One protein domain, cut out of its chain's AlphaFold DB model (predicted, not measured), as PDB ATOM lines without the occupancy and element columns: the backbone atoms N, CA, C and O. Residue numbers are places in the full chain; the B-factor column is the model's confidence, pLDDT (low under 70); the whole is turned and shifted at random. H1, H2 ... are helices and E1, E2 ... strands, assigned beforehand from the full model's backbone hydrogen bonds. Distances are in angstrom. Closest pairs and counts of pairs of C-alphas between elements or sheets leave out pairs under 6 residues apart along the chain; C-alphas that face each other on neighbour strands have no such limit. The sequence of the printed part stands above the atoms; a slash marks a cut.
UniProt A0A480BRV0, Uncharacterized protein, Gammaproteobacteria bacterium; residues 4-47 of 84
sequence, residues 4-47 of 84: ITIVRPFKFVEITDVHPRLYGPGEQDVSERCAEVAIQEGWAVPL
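Overview. This is residues 4 to 47 of the 84 residues of an uncharacterized protein of Gammaproteobacteria bacterium (UniProt A0A480BRV0). A small sheet of three short strands, E4, E1 and E5, has the helix H1 packed over one face, and the two-stranded hairpin E2 and E3 reaches away from it, its turn around Val 18 making one far end of the longest axis. The printed part has 44 residues, with five named strands and one named helix in the order E1, E2, E3, E4, H1, E5. The larger sheet runs E4, E1, E5, antiparallel, and the class is mixed, helices and strands. The whole is compact, with a radius of gyration of the C-alphas of 9.4 A, yet only just elongated, spanning 26 by 17 by 17 A.

Along the chain. E1 is residues 4 to 6, beginning at C-alpha 4 (-1.876, 51.603, 35.833). E2 is residues 10 to 12 and E3 residues 21 to 23. E4, residues 26 to 29, measures 10.1 A from first to last C-alpha. H1, residues 32 to 40, measures 12.4 A. E5, residues 44 to 46, ends at C-alpha 46 (-6.364, 52.763, 35.799).

Arrangement. E1 is the inner strand, antiparallel to E5 at 158 degrees, with N 5 and O 45 within hydrogen-bond range at 2.8 A. E4 and E1 are antiparallel at 140 degrees, with N 6 and O 26 at 2.8 A. E4, H1 and E5 form a split strand-helix-strand unit, two strands running the same way with E1 between them, and its crossover is right-handed. H1 is on this sheet at a height of 8.6 A, over E5 and only just over E1, with 3 C-alphas on E1. On the local plane it stands at 63 degrees to E5, only just across the strands. The closest C-alphas of H1 and E5 are those of Ala 38 and Ala 44, 5.2 A apart. In H1 every O i to N i+4 pair is within hydrogen-bond range. The hairpin E2 and E3 is antiparallel at 147 degrees, with N 23 and O 10 at 2.8 A. E3 and H1 are apart.

Size, cuts and confidence. The C-alphas farthest apart, those of Val 18 and Leu 47, are 27.4 A apart. The printed part has no cut and no long link. Its mean pLDDT is 89.4, and no printed residue is under 70.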
ATOM      1  N   ILE A   4      -1.164  51.499  34.562       91.62
ATOM      2  CA  ILE A   4      -1.876  51.603  35.833       91.62
ATOM      3  C   ILE A   4      -0.999  52.318  36.857       91.62
ATOM      4  O   ILE A   4       0.230  52.246  36.809       91.62
ATOM      5  N   THR A   5      -1.638  52.983  37.811       93.69
ATOM      6  CA  THR A   5      -0.977  53.548  38.985       93.69
ATOM      7  C   THR A   5      -1.140  52.586  40.146       93.69
ATOM      8  O   THR A   5      -2.241  52.383  40.653       93.69
ATOM      9  N   ILE A   6      -0.044  51.987  40.583       93.75
ATOM     10  CA  ILE A   6      -0.019  51.064  41.710       93.75
ATOM     11  C   ILE A   6      -0.072  51.891  42.993       93.75
ATOM     12  O   ILE A   6       0.822  52.692  43.264       93.75
ATOM     13  N   VAL A   7      -1.129  51.700  43.781       93.81
ATOM     14  CA  VAL A   7      -1.321  52.384  45.072       93.81
ATOM     15  C   VAL A   7      -0.834  51.538  46.240       93.81
ATOM     16  O   VAL A   7      -0.433  52.077  47.269       93.81
ATOM     17  N   ARG A   8      -0.844  50.208  46.088       91.88
ATOM     18  CA  ARG A   8      -0.370  49.259  47.098       91.88
ATOM     19  C   ARG A   8       0.576  48.248  46.455       91.88
ATOM     20  O   ARG A   8       0.245  47.730  45.393       91.88
ATOM     21  N   PRO A   9       1.732  47.950  47.075       93.00
ATOM     22  CA  PRO A   9       2.662  46.982  46.520       93.00
ATOM     23  C   PRO A   9       2.036  45.585  46.498       93.00
ATOM     24  O   PRO A   9       1.393  45.173  47.465       93.00
ATOM     25  N   PHE A  10       2.254  44.846  45.413       93.12
ATOM     26  CA  PHE A  10       1.724  43.494  45.250       93.12
ATOM     27  C   PHE A  10       2.678  42.599  44.464       93.12
ATOM     28  O   PHE A  10       3.625  43.064  43.828       93.12
ATOM     29  N   LYS A  11       2.440  41.290  44.533       92.25
ATOM     30  CA  LYS A  11       3.158  40.290  43.741       92.25
ATOM     31  C   LYS A  11       2.192  39.663  42.754       92.25
ATOM     32  O   LYS A  11       1.077  39.317  43.134       92.25
ATOM     33  N   PHE A  12       2.625  39.497  41.514       89.38
ATOM     34  CA  PHE A  12       1.816  38.880  40.470       89.38
ATOM     35  C   PHE A  12       2.657  37.886  39.678       89.38
ATOM     36  O   PHE A  12       3.807  38.170  39.345       89.38
ATOM     37  N   VAL A  13       2.081  36.717  39.414       88.81
ATOM     38  CA  VAL A  13       2.677  35.669  38.583       88.81
ATOM     39  C   VAL A  13       1.917  35.678  37.266       88.81
ATOM     40  O   VAL A  13       0.704  35.464  37.252       88.81
ATOM     41  N   GLU A  14       2.607  35.973  36.169       82.62
ATOM     42  CA  GLU A  14       2.018  35.821  34.841       82.62
ATOM     43  C   GLU A  14       1.962  34.347  34.456       82.62
ATOM     44  O   GLU A  14       2.819  33.569  34.835       82.62
ATOM     45  N   ILE A  15       0.972  33.946  33.657       78.50
ATOM     46  CA  ILE A  15       0.819  32.541  33.234       78.50
ATOM     47  C   ILE A  15       2.046  32.057  32.436       78.50
ATOM     48  O   ILE A  15       2.369  30.873  32.437       78.50
ATOM     49  N   THR A  16       2.733  32.978  31.762       79.50
ATOM     50  CA  THR A  16       3.951  32.713  30.990       79.50
ATOM     51  C   THR A  16       5.229  32.774  31.818       79.50
ATOM     52  O   THR A  16       6.285  32.420  31.300       79.50
ATOM     53  N   ASP A  17       5.160  33.236  33.067       75.38
ATOM     54  CA  ASP A  17       6.323  33.437  33.924       75.38
ATOM     55  C   ASP A  17       6.229  32.547  35.167       75.38
ATOM     56  O   ASP A  17       5.192  32.435  35.816       75.38
ATOM     57  N   VAL A  18       7.323  31.873  35.507       81.00
ATOM     58  CA  VAL A  18       7.351  30.953  36.654       81.00
ATOM     59  C   VAL A  18       7.616  31.720  37.958       81.00
ATOM     60  O   VAL A  18       7.447  31.175  39.051       81.00
ATOM     61  N   HIS A  19       8.004  32.998  37.875       84.38
ATOM     62  CA  HIS A  19       8.432  33.786  39.020       84.38
ATOM     63  C   HIS A  19       7.471  34.946  39.336       84.38
ATOM     64  O   HIS A  19       7.091  35.726  38.465       84.38
ATOM     65  N   PRO A  20       7.092  35.122  40.618       85.69
ATOM     66  CA  PRO A  20       6.289  36.262  41.031       85.69
ATOM     67  C   PRO A  20       7.091  37.553  40.883       85.69
ATOM     68  O   PRO A  20       8.120  37.743  41.539       85.69
ATOM     69  N   ARG A  21       6.574  38.480  40.079       89.25
ATOM     70  CA  ARG A  21       7.136  39.821  39.945       89.25
ATOM     71  C   ARG A  21       6.564  40.732  41.025       89.25
ATOM     72  O   ARG A  21       5.359  40.729  41.276       89.25
ATOM     73  N   LEU A  22       7.441  41.489  41.687       91.69
ATOM     74  CA  LEU A  22       7.055  42.474  42.695       91.69
ATOM     75  C   LEU A  22       6.800  43.826  42.028       91.69
ATOM     76  O   LEU A  22       7.679  44.378  41.369       91.69
ATOM     77  N   TYR A  23       5.612  44.363  42.265       91.25
ATOM     78  CA  TYR A  23       5.151  45.644  41.762       91.25
ATOM     79  C   TYR A  23       5.122  46.649  42.914       91.25
ATOM     80  O   TYR A  23       4.413  46.456  43.902       91.25
ATOM     81  N   GLY A  24       5.948  47.692  42.816       92.12
ATOM     82  CA  GLY A  24       6.004  48.799  43.772       92.12
ATOM     83  C   GLY A  24       5.036  49.933  43.418       92.12
ATOM     84  O   GLY A  24       4.584  50.006  42.276       92.12
ATOM     85  N   PRO A  25       4.725  50.820  44.378       93.44
ATOM     86  CA  PRO A  25       3.842  51.955  44.142       93.44
ATOM     87  C   PRO A  25       4.393  52.889  43.058       93.44
ATOM     88  O   PRO A  25       5.601  53.116  42.983       93.44
ATOM     89  N   GLY A  26       3.496  53.439  42.244       91.62
ATOM     90  CA  GLY A  26       3.830  54.303  41.113       91.62
ATOM     91  C   GLY A  26       3.203  53.847  39.799       91.62
ATOM     92  O   GLY A  26       2.480  52.855  39.736       91.62
ATOM     93  N   GLU A  27       3.456  54.608  38.743       92.19
ATOM     94  CA  GLU A  27       2.976  54.294  37.400       92.19
ATOM     95  C   GLU A  27       3.831  53.187  36.787       92.19
ATOM     96  O   GLU A  27       5.053  53.312  36.691       92.19
ATOM     97  N   GLN A  28       3.187  52.095  36.378       88.81
ATOM     98  CA  GLN A  28       3.855  51.004  35.682       88.81
ATOM     99  C   GLN A  28       3.048  50.541  34.473       88.81
ATOM    100  O   GLN A  28       1.817  50.452  34.497       88.81
ATOM    101  N   ASP A  29       3.789  50.221  33.415       89.00
ATOM    102  CA  ASP A  29       3.305  49.453  32.280       89.00
ATOM    103  C   ASP A  29       3.274  47.972  32.688       89.00
ATOM    104  O   ASP A  29       4.307  47.383  33.019       89.00
ATOM    105  N   VAL A  30       2.084  47.371  32.685       88.25
ATOM    106  CA  VAL A  30       1.885  45.958  33.038       88.25
ATOM    107  C   VAL A  30       1.110  45.234  31.940       88.25
ATOM    108  O   VAL A  30       0.535  45.853  31.045       88.25
ATOM    109  N   SER A  31       1.074  43.907  32.000       89.38
ATOM    110  CA  SER A  31       0.250  43.094  31.105       89.38
ATOM    111  C   SER A  31      -1.242  43.281  31.378       89.38
ATOM    112  O   SER A  31      -1.638  43.563  32.509       89.38
ATOM    113  N   GLU A  32      -2.086  43.072  30.364       89.56
ATOM    114  CA  GLU A  32      -3.547  43.230  30.478       89.56
ATOM    115  C   GLU A  32      -4.120  42.460  31.661       89.56
ATOM    116  O   GLU A  32      -4.793  43.041  32.511       89.56
ATOM    117  N   ARG A  33      -3.725  41.193  31.808       88.88
ATOM    118  CA  ARG A  33      -4.192  40.360  32.913       88.88
ATOM    119  C   ARG A  33      -3.776  40.883  34.289       88.88
ATOM    120  O   ARG A  33      -4.538  40.776  35.245       88.88
ATOM    121  N   CYS A  34      -2.569  41.437  34.396       89.50
ATOM    122  CA  CYS A  34      -2.070  42.018  35.639       89.50
ATOM    123  C   CYS A  34      -2.853  43.288  35.996       89.50
ATOM    124  O   CYS A  34      -3.260  43.446  37.145       89.50
ATOM    125  N   ALA A  35      -3.128  44.145  35.007       90.62
ATOM    126  CA  ALA A  35      -3.932  45.347  35.198       90.62
ATOM    127  C   ALA A  35      -5.358  45.026  35.657       90.62
ATOM    128  O   ALA A  35      -5.820  45.623  36.626       90.62
ATOM    129  N   GLU A  36      -6.034  44.065  35.022       91.12
ATOM    130  CA  GLU A  36      -7.390  43.650  35.411       91.12
ATOM    131  C   GLU A  36      -7.458  43.210  36.878       91.12
ATOM    132  O   GLU A  36      -8.297  43.697  37.636       91.12
ATOM    133  N   VAL A  37      -6.546  42.321  37.287       91.31
ATOM    134  CA  VAL A  37      -6.508  41.784  38.654       91.31
ATOM    135  C   VAL A  37      -6.131  42.874  39.654       91.31
ATOM    136  O   VAL A  37      -6.794  43.026  40.675       91.31
ATOM    137  N   ALA A  38      -5.108  43.681  39.357       91.94
ATOM    138  CA  ALA A  38      -4.676  44.747  40.254       91.94
ATOM    139  C   ALA A  38      -5.765  45.812  40.468       91.94
ATOM    140  O   ALA A  38      -5.860  46.371  41.560       91.94
ATOM    141  N   ILE A  39      -6.594  46.084  39.454       91.31
ATOM    142  CA  ILE A  39      -7.720  47.017  39.562       91.31
ATOM    143  C   ILE A  39      -8.884  46.387  40.341       91.31
ATOM    144  O   ILE A  39      -9.410  47.037  41.243       91.31
ATOM    145  N   GLN A  40      -9.265  45.134  40.055       91.19
ATOM    146  CA  GLN A  40     -10.352  44.441  40.775       91.19
ATOM    147  C   GLN A  40     -10.061  44.283  42.273       91.19
ATOM    148  O   GLN A  40     -10.934  44.536  43.099       91.19
ATOM    149  N   GLU A  41      -8.820  43.948  42.629       91.81
ATOM    150  CA  GLU A  41      -8.381  43.796  44.025       91.81
ATOM    151  C   GLU A  41      -8.106  45.150  44.720       91.81
ATOM    152  O   GLU A  41      -7.807  45.225  45.920       91.81
ATOM    153  N   GLY A  42      -8.170  46.255  43.967       91.00
ATOM    154  CA  GLY A  42      -7.908  47.608  44.456       91.00
ATOM    155  C   GLY A  42      -6.444  47.855  44.840       91.00
ATOM    156  O   GLY A  42      -6.163  48.631  45.762       91.00
ATOM    157  N   TRP A  43      -5.495  47.155  44.219       94.50
ATOM    158  CA  TRP A  43      -4.052  47.396  44.366       94.50
ATOM    159  C   TRP A  43      -3.541  48.494  43.435       94.50
ATOM    160  O   TRP A  43      -2.535  49.141  43.741       94.50
ATOM    161  N   ALA A  44      -4.242  48.734  42.329       93.56
ATOM    162  CA  ALA A  44      -3.916  49.760  41.356       93.56
ATOM    163  C   ALA A  44      -5.164  50.489  40.844       93.56
ATOM    164  O   ALA A  44      -6.291  50.018  40.986       93.56
ATOM    165  N   VAL A  45      -4.939  51.647  40.233       90.50
ATOM    166  CA  VAL A  45      -5.956  52.502  39.615       90.50
ATOM    167  C   VAL A  45      -5.634  52.616  38.125       90.50
ATOM    168  O   VAL A  45      -4.458  52.774  37.783       90.50
ATOM    169  N   PRO A  46      -6.619  52.531  37.216       88.50
ATOM    170  CA  PRO A  46      -6.364  52.763  35.799       88.50
ATOM    171  C   PRO A  46      -5.850  54.189  35.583       88.50
ATOM    172  O   PRO A  46      -6.466  55.153  36.043       88.50
ATOM    173  N   LEU A  47      -4.736  54.330  34.857       83.25
ATOM    174  CA  LEU A  47      -4.273  55.636  34.410       83.25
ATOM    175  C   LEU A  47      -5.219  56.071  33.286       83.25
ATOM    176  O   LEU A  47      -5.151  55.548  32.175       83.25
TER     177      LEU A  47